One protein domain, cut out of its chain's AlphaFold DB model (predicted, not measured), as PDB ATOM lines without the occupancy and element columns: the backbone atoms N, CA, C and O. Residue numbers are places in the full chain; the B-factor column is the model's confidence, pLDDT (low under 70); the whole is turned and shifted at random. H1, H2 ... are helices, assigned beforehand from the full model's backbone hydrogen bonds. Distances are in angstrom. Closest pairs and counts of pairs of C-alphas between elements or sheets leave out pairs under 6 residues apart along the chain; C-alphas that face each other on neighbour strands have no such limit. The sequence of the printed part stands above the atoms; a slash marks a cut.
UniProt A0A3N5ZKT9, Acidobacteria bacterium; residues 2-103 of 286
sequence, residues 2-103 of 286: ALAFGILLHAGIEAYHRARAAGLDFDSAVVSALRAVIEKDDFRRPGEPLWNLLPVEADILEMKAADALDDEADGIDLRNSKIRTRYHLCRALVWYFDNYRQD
ATOM      1  N   ALA A   2     -13.915  37.204  50.445       53.38
ATOM      2  CA  ALA A   2     -12.566  36.893  50.975       53.38
ATOM      3  C   ALA A   2     -11.793  35.826  50.150       53.38
ATOM      4  O   ALA A   2     -10.690  35.416  50.498       53.38
ATOM      5  N   LEU A   3     -12.415  35.354  49.068       64.19
ATOM      6  CA  LEU A   3     -12.040  34.171  48.319       64.19
ATOM      7  C   LEU A   3     -10.805  34.427  47.453       64.19
ATOM      8  O   LEU A   3      -9.933  33.581  47.433       64.19
ATOM      9  N   ALA A   4     -10.678  35.595  46.807       76.12
ATOM     10  CA  ALA A   4      -9.510  35.904  45.974       76.12
ATOM     11  C   ALA A   4      -8.212  35.954  46.795       76.12
ATOM     12  O   ALA A   4      -7.228  35.314  46.436       76.12
ATOM     13  N   PHE A   5      -8.234  36.654  47.938       81.12
ATOM     14  CA  PHE A   5      -7.103  36.670  48.865       81.12
ATOM     15  C   PHE A   5      -6.771  35.257  49.357       81.12
ATOM     16  O   PHE A   5      -5.616  34.853  49.305       81.12
ATOM     17  N   GLY A   6      -7.780  34.496  49.801       83.69
ATOM     18  CA  GLY A   6      -7.596  33.116  50.260       83.69
ATOM     19  C   GLY A   6      -7.013  32.199  49.180       83.69
ATOM     20  O   GLY A   6      -6.040  31.506  49.443       83.69
ATOM     21  N   ILE A   7      -7.535  32.265  47.951       84.12
ATOM     22  CA  ILE A   7      -7.037  31.508  46.790       84.12
ATOM     23  C   ILE A   7      -5.567  31.834  46.519       84.12
ATOM     24  O   ILE A   7      -4.775  30.936  46.254       84.12
ATOM     25  N   LEU A   8      -5.184  33.113  46.559       87.88
ATOM     26  CA  LEU A   8      -3.792  33.501  46.337       87.88
ATOM     27  C   LEU A   8      -2.886  33.081  47.499       87.88
ATOM     28  O   LEU A   8      -1.760  32.658  47.261       87.88
ATOM     29  N   LEU A   9      -3.371  33.160  48.740       91.50
ATOM     30  CA  LEU A   9      -2.648  32.663  49.909       91.50
ATOM     31  C   LEU A   9      -2.357  31.164  49.767       91.50
ATOM     32  O   LEU A   9      -1.214  30.751  49.944       91.50
ATOM     33  N   HIS A  10      -3.365  30.376  49.390       91.38
ATOM     34  CA  HIS A  10      -3.224  28.946  49.105       91.38
ATOM     35  C   HIS A  10      -2.224  28.687  47.982       91.38
ATOM     36  O   HIS A  10      -1.269  27.947  48.194       91.38
ATOM     37  N   ALA A  11      -2.351  29.387  46.852       91.56
ATOM     38  CA  ALA A  11      -1.429  29.246  45.724       91.56
ATOM     39  C   ALA A  11       0.033  29.569  46.096       91.56
ATOM     40  O   ALA A  11       0.961  28.910  45.631       91.56
ATOM     41  N   GLY A  12       0.263  30.570  46.954       94.50
ATOM     42  CA  GLY A  12       1.601  30.883  47.462       94.50
ATOM     43  C   GLY A  12       2.165  29.770  48.352       94.50
ATOM     44  O   GLY A  12       3.322  29.380  48.203       94.50
ATOM     45  N   ILE A  13       1.347  29.223  49.255       95.38
ATOM     46  CA  ILE A  13       1.732  28.113  50.144       95.38
ATOM     47  C   ILE A  13       2.011  26.830  49.345       95.38
ATOM     48  O   ILE A  13       3.009  26.150  49.591       95.38
ATOM     49  N   GLU A  14       1.176  26.529  48.356       94.19
ATOM     50  CA  GLU A  14       1.360  25.439  47.396       94.19
ATOM     51  C   GLU A  14       2.698  25.577  46.654       94.19
ATOM     52  O   GLU A  14       3.510  24.646  46.647       94.19
ATOM     53  N   ALA A  15       2.966  26.754  46.077       95.12
ATOM     54  CA  ALA A  15       4.203  27.033  45.351       95.12
ATOM     55  C   ALA A  15       5.449  26.886  46.240       95.12
ATOM     56  O   ALA A  15       6.438  26.289  45.807       95.12
ATOM     57  N   TYR A  16       5.390  27.356  47.492       96.44
ATOM     58  CA  TYR A  16       6.459  27.155  48.475       96.44
ATOM     59  C   TYR A  16       6.751  25.668  48.691       96.44
ATOM     60  O   TYR A  16       7.893  25.224  48.576       96.44
ATOM     61  N   HIS A  17       5.725  24.868  48.983       95.06
ATOM     62  CA  HIS A  17       5.918  23.453  49.291       95.06
ATOM     63  C   HIS A  17       6.383  22.639  48.079       95.06
ATOM     64  O   HIS A  17       7.238  21.765  48.240       95.06
ATOM     65  N   ARG A  18       5.909  22.960  46.869       94.62
ATOM     66  CA  ARG A  18       6.443  22.371  45.631       94.62
ATOM     67  C   ARG A  18       7.917  22.706  45.431       94.62
ATOM     68  O   ARG A  18       8.703  21.808  45.148       94.62
ATOM     69  N   ALA A  19       8.307  23.964  45.637       95.44
ATOM     70  CA  ALA A  19       9.702  24.386  45.544       95.44
ATOM     71  C   ALA A  19      10.593  23.652  46.563       95.44
ATOM     72  O   ALA A  19      11.658  23.152  46.205       95.44
ATOM     73  N   ARG A  20      10.133  23.512  47.814       94.25
ATOM     74  CA  ARG A  20      10.852  22.758  48.853       94.25
ATOM     75  C   ARG A  20      11.018  21.281  48.490       94.25
ATOM     76  O   ARG A  20      12.104  20.745  48.683       94.25
ATOM     77  N   ALA A  21       9.987  20.635  47.943       91.69
ATOM     78  CA  ALA A  21      10.087  19.247  47.482       91.69
ATOM     79  C   ALA A  21      11.012  19.084  46.265       91.69
ATOM     80  O   ALA A  21      11.695  18.073  46.156       91.69
ATOM     81  N   ALA A  22      11.115  20.106  45.412       93.44
ATOM     82  CA  ALA A  22      12.098  20.162  44.329       93.44
ATOM     83  C   ALA A  22      13.542  20.437  44.809       93.44
ATOM     84  O   ALA A  22      14.447  20.564  43.988       93.44
ATOM     85  N   GLY A  23      13.775  20.536  46.124       93.75
ATOM     86  CA  GLY A  23      15.104  20.683  46.717       93.75
ATOM     87  C   GLY A  23      15.596  22.123  46.869       93.75
ATOM     88  O   GLY A  23      16.746  22.318  47.259       93.75
ATOM     89  N   LEU A  24      14.759  23.134  46.601       96.38
ATOM     90  CA  LEU A  24      15.141  24.531  46.831       96.38
ATOM     91  C   LEU A  24      15.322  24.796  48.330       96.38
ATOM     92  O   LEU A  24      14.572  24.279  49.167       96.38
ATOM     93  N   ASP A  25      16.294  25.644  48.671       96.81
ATOM     94  CA  ASP A  25      16.465  26.154  50.030       96.81
ATOM     95  C   ASP A  25      15.253  27.002  50.478       96.81
ATOM     96  O   ASP A  25      14.312  27.246  49.717       96.81
ATOM     97  N   PHE A  26      15.232  27.384  51.756       96.25
ATOM     98  CA  PHE A  26      14.101  28.105  52.338       96.25
ATOM     99  C   PHE A  26      13.846  29.442  51.630       96.25
ATOM    100  O   PHE A  26      12.719  29.693  51.207       96.25
ATOM    101  N   ASP A  27      14.878  30.267  51.461       96.81
ATOM    102  CA  ASP A  27      14.745  31.616  50.908       96.81
ATOM    103  C   ASP A  27      14.333  31.555  49.430       96.81
ATOM    104  O   ASP A  27      13.410  32.252  49.000       96.81
ATOM    105  N   SER A  28      14.938  30.643  48.666       97.25
ATOM    106  CA  SER A  28      14.582  30.371  47.272       97.25
ATOM    107  C   SER A  28      13.125  29.913  47.128       97.25
ATOM    108  O   SER A  28      12.411  30.388  46.242       97.25
ATOM    109  N   ALA A  29      12.640  29.039  48.016       97.19
ATOM    110  CA  ALA A  29      11.246  28.597  48.006       97.19
ATOM    111  C   ALA A  29      10.263  29.715  48.396       97.19
ATOM    112  O   ALA A  29       9.178  29.808  47.813       97.19
ATOM    113  N   VAL A  30      10.630  30.589  49.341       97.00
ATOM    114  CA  VAL A  30       9.841  31.788  49.673       97.00
ATOM    115  C   VAL A  30       9.730  32.702  48.453       97.00
ATOM    116  O   VAL A  30       8.638  33.170  48.133       97.00
ATOM    117  N   VAL A  31      10.821  32.914  47.711       94.38
ATOM    118  CA  VAL A  31      10.791  33.704  46.468       94.38
ATOM    119  C   VAL A  31       9.865  33.070  45.426       94.38
ATOM    120  O   VAL A  31       9.081  33.792  44.805       94.38
ATOM    121  N   SER A  32       9.890  31.743  45.253       93.94
ATOM    122  CA  SER A  32       8.960  31.039  44.356       93.94
ATOM    123  C   SER A  32       7.495  31.277  44.732       93.94
ATOM    124  O   SER A  32       6.674  31.545  43.854       93.94
ATOM    125  N   ALA A  33       7.171  31.245  46.026       95.44
ATOM    126  CA  ALA A  33       5.827  31.536  46.518       95.44
ATOM    127  C   ALA A  33       5.386  32.972  46.218       95.44
ATOM    128  O   ALA A  33       4.266  33.196  45.756       95.44
ATOM    129  N   LEU A  34       6.273  33.945  46.443       92.62
ATOM    130  CA  LEU A  34       5.993  35.352  46.161       92.62
ATOM    131  C   LEU A  34       5.785  35.602  44.664       92.62
ATOM    132  O   LEU A  34       4.840  36.294  44.292       92.62
ATOM    133  N   ARG A  35       6.605  34.998  43.796       88.75
ATOM    134  CA  ARG A  35       6.409  35.080  42.338       88.75
ATOM    135  C   ARG A  35       5.053  34.526  41.922       88.75
ATOM    136  O   ARG A  35       4.312  35.227  41.242       88.75
ATOM    137  N   ALA A  36       4.685  33.341  42.414       88.06
ATOM    138  CA  ALA A  36       3.420  32.692  42.070       88.06
ATOM    139  C   ALA A  36       2.187  33.558  42.379       88.06
ATOM    140  O   ALA A  36       1.196  33.504  41.652       88.06
ATOM    141  N   VAL A  37       2.235  34.379  43.436       86.50
ATOM    142  CA  VAL A  37       1.116  35.267  43.788       86.50
ATOM    143  C   VAL A  37       1.190  36.638  43.120       86.50
ATOM    144  O   VAL A  37       0.148  37.215  42.810       86.50
ATOM    145  N   ILE A  38       2.391  37.172  42.882       81.00
ATOM    146  CA  ILE A  38       2.580  38.470  42.222       81.00
ATOM    147  C   ILE A  38       2.246  38.361  40.729       81.00
ATOM    148  O   ILE A  38       1.536  39.217  40.205       81.00
ATOM    149  N   GLU A  39       2.701  37.295  40.069       78.75
ATOM    150  CA  GLU A  39       2.583  37.092  38.620       78.75
ATOM    151  C   GLU A  39       1.207  36.574  38.180       78.75
ATOM    152  O   GLU A  39       0.920  36.553  36.987       78.75
ATOM    153  N   LYS A  40       0.329  36.172  39.110       75.12
ATOM    154  CA  LYS A  40      -0.999  35.659  38.750       75.12
ATOM    155  C   LYS A  40      -1.858  36.766  38.118       75.12
ATOM    156  O   LYS A  40      -2.327  37.684  38.806       75.12
ATOM    157  N   ASP A  41      -2.040  36.645  36.801       61.88
ATOM    158  CA  ASP A  41      -2.654  37.636  35.904       61.88
ATOM    159  C   ASP A  41      -4.148  37.875  36.164       61.88
ATOM    160  O   ASP A  41      -4.648  38.950  35.835       61.88
ATOM    161  N   ASP A  42      -4.849  36.941  36.821       60.28
ATOM    162  CA  ASP A  42      -6.300  37.018  37.084       60.28
ATOM    163  C   ASP A  42      -6.732  38.310  37.807       60.28
ATOM    164  O   ASP A  42      -7.904  38.689  37.784       60.28
ATOM    165  N   PHE A  43      -5.783  39.010  38.441       57.31
ATOM    166  CA  PHE A  43      -6.012  40.267  39.155       57.31
ATOM    167  C   PHE A  43      -5.033  41.382  38.742       57.31
ATOM    168  O   PHE A  43      -4.721  42.255  39.557       57.31
ATOM    169  N   ARG A  44      -4.484  41.335  37.521       59.56
ATOM    170  CA  ARG A  44      -3.607  42.364  36.928       59.56
ATOM    171  C   ARG A  44      -4.354  43.087  35.803       59.56
ATOM    172  O   ARG A  44      -5.100  42.463  35.054       59.56
ATOM    173  N   ARG A  45      -4.162  44.404  35.645       56.50
ATOM    174  CA  ARG A  45      -4.624  45.084  34.423       56.50
ATOM    175  C   ARG A  45      -3.637  44.814  33.281       56.50
ATOM    176  O   ARG A  45      -2.427  44.899  33.507       56.50
ATOM    177  N   PRO A  46      -4.111  44.530  32.055       52.25
ATOM    178  CA  PRO A  46      -3.225  44.332  30.911       52.25
ATOM    179  C   PRO A  46      -2.229  45.493  30.758       52.25
ATOM    180  O   PRO A  46      -2.635  46.650  30.695       52.25
ATOM    181  N   GLY A  47      -0.929  45.179  30.707       59.00
ATOM    182  CA  GLY A  47       0.144  46.153  30.463       59.00
ATOM    183  C   GLY A  47       0.788  46.810  31.696       59.00
ATOM    184  O   GLY A  47       1.778  47.516  31.533       59.00
ATOM    185  N   GLU A  48       0.310  46.570  32.923       60.66
ATOM    186  CA  GLU A  48       0.933  47.148  34.131       60.66
ATOM    187  C   GLU A  48       2.216  46.397  34.538       60.66
ATOM    188  O   GLU A  48       2.175  45.171  34.645       60.66
ATOM    189  N   PRO A  49       3.361  47.059  34.787       61.06
ATOM    190  CA  PRO A  49       4.581  46.379  35.225       61.06
ATOM    191  C   PRO A  49       4.479  45.844  36.665       61.06
ATOM    192  O   PRO A  49       3.820  46.435  37.517       61.06
ATOM    193  N   LEU A  50       5.167  44.730  36.949       57.44
ATOM    194  CA  LEU A  50       5.040  43.972  38.208       57.44
ATOM    195  C   LEU A  50       5.389  44.792  39.463       57.44
ATOM    196  O   LEU A  50       4.776  44.595  40.508       57.44
ATOM    197  N   TRP A  51       6.336  45.728  39.370       56.62
ATOM    198  CA  TRP A  51       6.739  46.574  40.502       56.62
ATOM    199  C   TRP A  51       5.693  47.630  40.888       56.62
ATOM    200  O   TRP A  51       5.743  48.124  42.006       56.62
ATOM    201  N   ASN A  52       4.711  47.922  40.027       60.44
ATOM    202  CA  ASN A  52       3.584  48.800  40.366       60.44
ATOM    203  C   ASN A  52       2.468  48.066  41.138       60.44
ATOM    204  O   ASN A  52       1.494  48.690  41.546       60.44
ATOM    205  N   LEU A  53       2.572  46.742  41.321       61.19
ATOM    206  CA  LEU A  53       1.572  45.932  42.032       61.19
ATOM    207  C   LEU A  53       1.801  45.869  43.547       61.19
ATOM    208  O   LEU A  53       0.935  45.366  44.272       61.19
ATOM    209  N   LEU A  54       2.960  46.333  44.022       65.38
ATOM    210  CA  LEU A  54       3.271  46.436  45.440       65.38
ATOM    211  C   LEU A  54       3.271  47.920  45.846       65.38
ATOM    212  O   LEU A  54       4.004  48.691  45.233       65.38
ATOM    213  N   PRO A  55       2.476  48.326  46.853       60.41
ATOM    214  CA  PRO A  55       2.506  49.681  47.387       60.41
ATOM    215  C   PRO A  55       3.910  50.043  47.881       60.41
ATOM    216  O   PRO A  55       4.576  49.226  48.530       60.41
ATOM    217  N   VAL A  56       4.348  51.270  47.596       63.69
ATOM    218  CA  VAL A  56       5.567  51.836  48.185       63.69
ATOM    219  C   VAL A  56       5.326  52.223  49.649       63.69
ATOM    220  O   VAL A  56       4.197  52.254  50.134       63.69
ATOM    221  N   GLU A  57       6.393  52.512  50.394       60.66
ATOM    222  CA  GLU A  57       6.297  52.842  51.826       60.66
ATOM    223  C   GLU A  57       5.367  54.036  52.111       60.66
ATOM    224  O   GLU A  57       4.619  54.014  53.089       60.66
ATOM    225  N   ALA A  58       5.344  55.024  51.210       64.38
ATOM    226  CA  ALA A  58       4.414  56.150  51.261       64.38
ATOM    227  C   ALA A  58       2.945  55.703  51.132       64.38
ATOM    228  O   ALA A  58       2.122  56.094  51.959       64.38
ATOM    229  N   ASP A  59       2.637  54.811  50.184       64.50
ATOM    230  CA  ASP A  59       1.289  54.259  49.992       64.50
ATOM    231  C   ASP A  59       0.829  53.500  51.247       64.50
ATOM    232  O   ASP A  59      -0.308  53.627  51.687       64.50
ATOM    233  N   ILE A  60       1.725  52.733  51.881       63.28
ATOM    234  CA  ILE A  60       1.415  51.980  53.108       63.28
ATOM    235  C   ILE A  60       1.065  52.924  54.266       63.28
ATOM    236  O   ILE A  60       0.200  52.603  55.087       63.28
ATOM    237  N   LEU A  61       1.747  54.067  54.367       63.72
ATOM    238  CA  LEU A  61       1.475  55.083  55.384       63.72
ATOM    239  C   LEU A  61       0.141  55.795  55.125       63.72
ATOM    240  O   LEU A  61      -0.627  55.991  56.064       63.72
ATOM    241  N   GLU A  62      -0.174  56.101  53.866       62.38
ATOM    242  CA  GLU A  62      -1.448  56.707  53.468       62.38
ATOM    243  C   GLU A  62      -2.631  55.746  53.677       62.38
ATOM    244  O   GLU A  62      -3.650  56.129  54.251       62.38
ATOM    245  N   MET A  63      -2.471  54.458  53.351       62.03
ATOM    246  CA  MET A  63      -3.478  53.414  53.601       62.03
ATOM    247  C   MET A  63      -3.795  53.224  55.089       62.03
ATOM    248  O   MET A  63      -4.917  52.863  55.445       62.03
ATOM    249  N   LYS A  64      -2.819  53.456  55.975       57.12
ATOM    250  CA  LYS A  64      -3.039  53.453  57.430       57.12
ATOM    251  C   LYS A  64      -3.801  54.694  57.911       57.12
ATOM    252  O   LYS A  64      -4.417  54.622  58.972       57.12
ATOM    253  N   ALA A  65      -3.729  55.799  57.168       53.47
ATOM    254  CA  ALA A  65      -4.308  57.095  57.515       53.47
ATOM    255  C   ALA A  65      -5.698  57.344  56.897       53.47
ATOM    256  O   ALA A  65      -6.434  58.190  57.397       53.47
ATOM    257  N   ALA A  66      -6.062  56.622  55.834       50.34
ATOM    258  CA  ALA A  66      -7.337  56.780  55.142       50.34
ATOM    259  C   ALA A  66      -8.483  55.975  55.790       50.34
ATOM    260  O   ALA A  66      -8.287  54.849  56.264       50.34
ATOM    261  N   ASP A  67      -9.705  56.520  55.719       50.66
ATOM    262  CA  ASP A  67     -10.977  55.809  55.930       50.66
ATOM    263  C   ASP A  67     -11.190  54.781  54.801       50.66
ATOM    264  O   ASP A  67     -12.033  54.931  53.916       50.66
ATOM    265  N   ALA A  68     -10.343  53.752  54.776       50.03
ATOM    266  CA  ALA A  68     -10.428  52.662  53.820       50.03
ATOM    267  C   ALA A  68     -11.795  51.971  53.940       50.03
ATOM    268  O   ALA A  68     -12.272  51.724  55.051       50.03
ATOM    269  N   LEU A  69     -12.403  51.661  52.790       49.31
ATOM    270  CA  LEU A  69     -13.706  51.000  52.692       49.31
ATOM    271  C   LEU A  69     -13.735  49.752  53.584       49.31
ATOM    272  O   LEU A  69     -12.830  48.917  53.514       49.31
ATOM    273  N   ASP A  70     -14.777  49.624  54.408       50.50
ATOM    274  CA  ASP A  70     -15.011  48.409  55.181       50.50
ATOM    275  C   ASP A  70     -15.070  47.209  54.224       50.50
ATOM    276  O   ASP A  70     -15.799  47.220  53.228       50.50
ATOM    277  N   ASP A  71     -14.306  46.154  54.536       53.66
ATOM    278  CA  ASP A  71     -14.172  44.908  53.756       53.66
ATOM    279  C   ASP A  71     -15.485  44.069  53.703       53.66
ATOM    280  O   ASP A  71     -15.450  42.841  53.573       53.66
ATOM    281  N   GLU A  72     -16.643  44.709  53.890       47.50
ATOM    282  CA  GLU A  72     -17.986  44.136  54.042       47.50
ATOM    283  C   GLU A  72     -18.735  44.007  52.698       47.50
ATOM    284  O   GLU A  72     -19.717  43.270  52.621       47.50
ATOM    285  N   ALA A  73     -18.282  44.678  51.628       42.12
ATOM    286  CA  ALA A  73     -18.926  44.635  50.311       42.12
ATOM    287  C   ALA A  73     -18.255  43.652  49.330       42.12
ATOM    288  O   ALA A  73     -17.051  43.396  49.376       42.12
ATOM    289  N   ASP A  74     -19.070  43.114  48.418       38.78
ATOM    290  CA  ASP A  74     -18.802  42.049  47.440       38.78
ATOM    291  C   ASP A  74     -17.784  42.416  46.328       38.78
ATOM    292  O   ASP A  74     -18.038  42.291  45.131       38.78
ATOM    293  N   GLY A  75     -16.579  42.835  46.714       49.34
ATOM    294  CA  GLY A  75     -15.504  43.167  45.784       49.34
ATOM    295  C   GLY A  75     -14.281  43.713  46.503       49.34
ATOM    296  O   GLY A  75     -14.045  44.916  46.495       49.34
ATOM    297  N   ILE A  76     -13.494  42.837  47.132       55.78
ATOM    298  CA  ILE A  76     -12.196  43.236  47.689       55.78
ATOM    299  C   ILE A  76     -11.276  43.584  46.522       55.78
ATOM    300  O   ILE A  76     -10.814  42.699  45.800       55.78
ATOM    301  N   ASP A  77     -10.994  44.873  46.356       61.28
ATOM    302  CA  ASP A  77      -9.895  45.320  45.518       61.28
ATOM    303  C   ASP A  77      -8.585  45.047  46.268       61.28
ATOM    304  O   ASP A  77      -8.248  45.741  47.230       61.28
ATOM    305  N   LEU A  78      -7.825  44.039  45.823       64.31
ATOM    306  CA  LEU A  78      -6.502  43.707  46.375       64.31
ATOM    307  C   LEU A  78      -5.488  44.868  46.256       64.31
ATOM    308  O   LEU A  78      -4.354  44.741  46.724       64.31
ATOM    309  N   ARG A  79      -5.872  45.982  45.624       58.84
ATOM    310  CA  ARG A  79      -5.100  47.223  45.540       58.84
ATOM    311  C   ARG A  79      -5.472  48.238  46.619       58.84
ATOM    312  O   ARG A  79      -4.608  49.016  46.991       58.84
ATOM    313  N   ASN A  80      -6.709  48.231  47.131       56.28
ATOM    314  CA  ASN A  80      -7.209  49.295  48.016       56.28
ATOM    315  C   ASN A  80      -8.000  48.806  49.248       56.28
ATOM    316  O   ASN A  80      -8.686  49.585  49.904       56.28
ATOM    317  N   SER A  81      -7.933  47.515  49.582       68.31
ATOM    318  CA  SER A  81      -8.432  47.031  50.878       68.31
ATOM    319  C   SER A  81      -7.532  47.501  52.020       68.31
ATOM    320  O   SER A  81      -6.310  47.550  51.880       68.31
ATOM    321  N   LYS A  82      -8.122  47.763  53.191       67.06
ATOM    322  CA  LYS A  82      -7.385  48.165  54.397       67.06
ATOM    323  C   LYS A  82      -6.367  47.115  54.854       67.06
ATOM    324  O   LYS A  82      -5.291  47.462  55.331       67.06
ATOM    325  N   ILE A  83      -6.715  45.830  54.736       72.00
ATOM    326  CA  ILE A  83      -5.917  44.718  55.287       72.00
ATOM    327  C   ILE A  83      -5.711  43.542  54.322       72.00
ATOM    328  O   ILE A  83      -4.925  42.646  54.619       72.00
ATOM    329  N   ARG A  84      -6.382  43.516  53.162       77.12
ATOM    330  CA  ARG A  84      -6.306  42.420  52.176       77.12
ATOM    331  C   ARG A  84      -5.747  42.898  50.843       77.12
ATOM    332  O   ARG A  84      -6.355  42.700  49.796       77.12
ATOM    333  N   THR A  85      -4.572  43.520  50.884       78.00
ATOM    334  CA  THR A  85      -3.838  43.920  49.673       78.00
ATOM    335  C   THR A  85      -2.821  42.867  49.237       78.00
ATOM    336  O   THR A  85      -2.464  41.983  50.021       78.00
ATOM    337  N   ARG A  86      -2.277  42.986  48.016       79.56
ATOM    338  CA  ARG A  86      -1.134  42.162  47.563       79.56
ATOM    339  C   ARG A  86       0.086  42.282  48.481       79.56
ATOM    340  O   ARG A  86       0.774  41.293  48.720       79.56
ATOM    341  N   TYR A  87       0.324  43.460  49.052       80.56
ATOM    342  CA  TYR A  87       1.380  43.653  50.045       80.56
ATOM    343  C   TYR A  87       1.125  42.866  51.330       80.56
ATOM    344  O   TYR A  87       2.006  42.142  51.794       80.56
ATOM    345  N   HIS A  88      -0.093  42.949  51.875       83.12
ATOM    346  CA  HIS A  88      -0.473  42.171  53.055       83.12
ATOM    347  C   HIS A  88      -0.413  40.665  52.785       83.12
ATOM    348  O   HIS A  88      -0.012  39.915  53.668       83.12
ATOM    349  N   LEU A  89      -0.737  40.230  51.564       87.56
ATOM    350  CA  LEU A  89      -0.575  38.846  51.129       87.56
ATOM    351  C   LEU A  89       0.896  38.408  51.138       87.56
ATOM    352  O   LEU A  89       1.221  37.397  51.754       87.56
ATOM    353  N   CYS A  90       1.789  39.172  50.499       89.38
ATOM    354  CA  CYS A  90       3.221  38.857  50.466       89.38
ATOM    355  C   CYS A  90       3.810  38.818  51.880       89.38
ATOM    356  O   CYS A  90       4.511  37.874  52.236       89.38
ATOM    357  N   ARG A  91       3.465  39.805  52.716       89.38
ATOM    358  CA  ARG A  91       3.855  39.833  54.130       89.38
ATOM    359  C   ARG A  91       3.339  38.603  54.876       89.38
ATOM    360  O   ARG A  91       4.112  37.968  55.583       89.38
ATOM    361  N   ALA A  92       2.058  38.264  54.719       92.81
ATOM    362  CA  ALA A  92       1.458  37.109  55.379       92.81
ATOM    363  C   ALA A  92       2.148  35.802  54.981       92.81
ATOM    364  O   ALA A  92       2.394  34.986  55.858       92.81
ATOM    365  N   LEU A  93       2.510  35.628  53.705       95.62
ATOM    366  CA  LEU A  93       3.260  34.464  53.231       95.62
ATOM    367  C   LEU A  93       4.648  34.383  53.868       95.62
ATOM    368  O   LEU A  93       4.974  33.369  54.478       95.62
ATOM    369  N   VAL A  94       5.443  35.457  53.788       95.25
ATOM    370  CA  VAL A  94       6.790  35.490  54.385       95.25
ATOM    371  C   VAL A  94       6.724  35.179  55.880       95.25
ATOM    372  O   VAL A  94       7.463  34.328  56.366       95.25
ATOM    373  N   TRP A  95       5.808  35.822  56.605       95.88
ATOM    374  CA  TRP A  95       5.662  35.620  58.046       95.88
ATOM    375  C   TRP A  95       5.103  34.239  58.393       95.88
ATOM    376  O   TRP A  95       5.491  33.674  59.409       95.88
ATOM    377  N   TYR A  96       4.233  33.669  57.557       97.06
ATOM    378  CA  TYR A  96       3.724  32.311  57.740       97.06
ATOM    379  C   TYR A  96       4.856  31.288  57.605       97.06
ATOM    380  O   TYR A  96       5.020  30.435  58.477       97.06
ATOM    381  N   PHE A  97       5.674  31.398  56.553       97.31
ATOM    382  CA  PHE A  97       6.805  30.492  56.349       97.31
ATOM    383  C   PHE A  97       7.872  30.648  57.427       97.31
ATOM    384  O   PHE A  97       8.458  29.651  57.834       97.31
ATOM    385  N   ASP A  98       8.104  31.866  57.918       96.62
ATOM    386  CA  ASP A  98       9.037  32.095  59.019       96.62
ATOM    387  C   ASP A  98       8.521  31.507  60.342       96.62
ATOM    388  O   ASP A  98       9.238  30.771  61.019       96.62
ATOM    389  N   ASN A  99       7.239  31.729  60.659       96.56
ATOM    390  CA  ASN A  99       6.586  31.174  61.847       96.56
ATOM    391  C   ASN A  99       6.634  29.636  61.875       96.56
ATOM    392  O   ASN A  99       6.807  29.038  62.934       96.56
ATOM    393  N   TYR A 100       6.497  28.994  60.712       95.81
ATOM    394  CA  TYR A 100       6.553  27.538  60.554       95.81
ATOM    395  C   TYR A 100       7.863  27.062  59.900       95.81
ATOM    396  O   TYR A 100       7.905  26.013  59.260       95.81
ATOM    397  N   ARG A 101       8.966  27.805  60.060       94.62
ATOM    398  CA  ARG A 101      10.261  27.450  59.449       94.62
ATOM    399  C   ARG A 101      10.780  26.096  59.938       94.62
ATOM    400  O   ARG A 101      11.334  25.322  59.163       94.62
ATOM    401  N   GLN A 102      10.595  25.820  61.227       93.00
ATOM    402  CA  GLN A 102      10.978  24.572  61.894       93.00
ATOM    403  C   GLN A 102       9.730  23.759  62.263       93.00
ATOM    404  O   GLN A 102       9.572  23.322  63.402       93.00
ATOM    405  N   ASP A 103       8.805  23.616  61.311       94.69
ATOM    406  CA  ASP A 103       7.546  22.916  61.550       94.69
ATOM    407  C   ASP A 103       7.772  21.432  61.889       94.69
ATOM    408  O   ASP A 103       8.562  20.734  61.248       94.69
TER     409      ASP A 103
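This is residues 2 to 103 of the 286 residues of a protein of Acidobacteria bacterium (UniProt A0A3N5ZKT9). Three helices, H1, H2 and H5, make an up-and-down bundle, each running against the one before, with small H3, H4 and loop 66 to 85 gathered about one end. The 102 printed residues hold five named helices, H1 to H5 in order, and no named strand: all helix, compact, radius of gyration of the C-alphas 14.4 A, spans 44 by 31 by 27 A.

H1, residues 3 to 21, and H2, residues 26 to 38, form a hairpin, touching closest at C-alphas Gly 12 and Ala 33, 4.4 A. H5, residues 86 to 99, touches H2 closest at C-alphas Leu 34 and Cys 90, 6.2 A. H4, residues 57 to 65, is apart from H1, H2 and H5. Every O i to N i+4 pair is within hydrogen-bond range in H1, H2, H4 and H5; H3, residues 50 to 53, is too short for one.

H1 runs 26.7 A from C-alpha 3 at (-12.040, 34.171, 48.319). H5 runs 19.6 A to C-alpha 99 at (6.586, 31.174, 61.847).

The printed part has no cut. Links H2 to H3 and H4 to H5 are long. Residues 2 to 3 and 41 to 82 have pLDDT under 70.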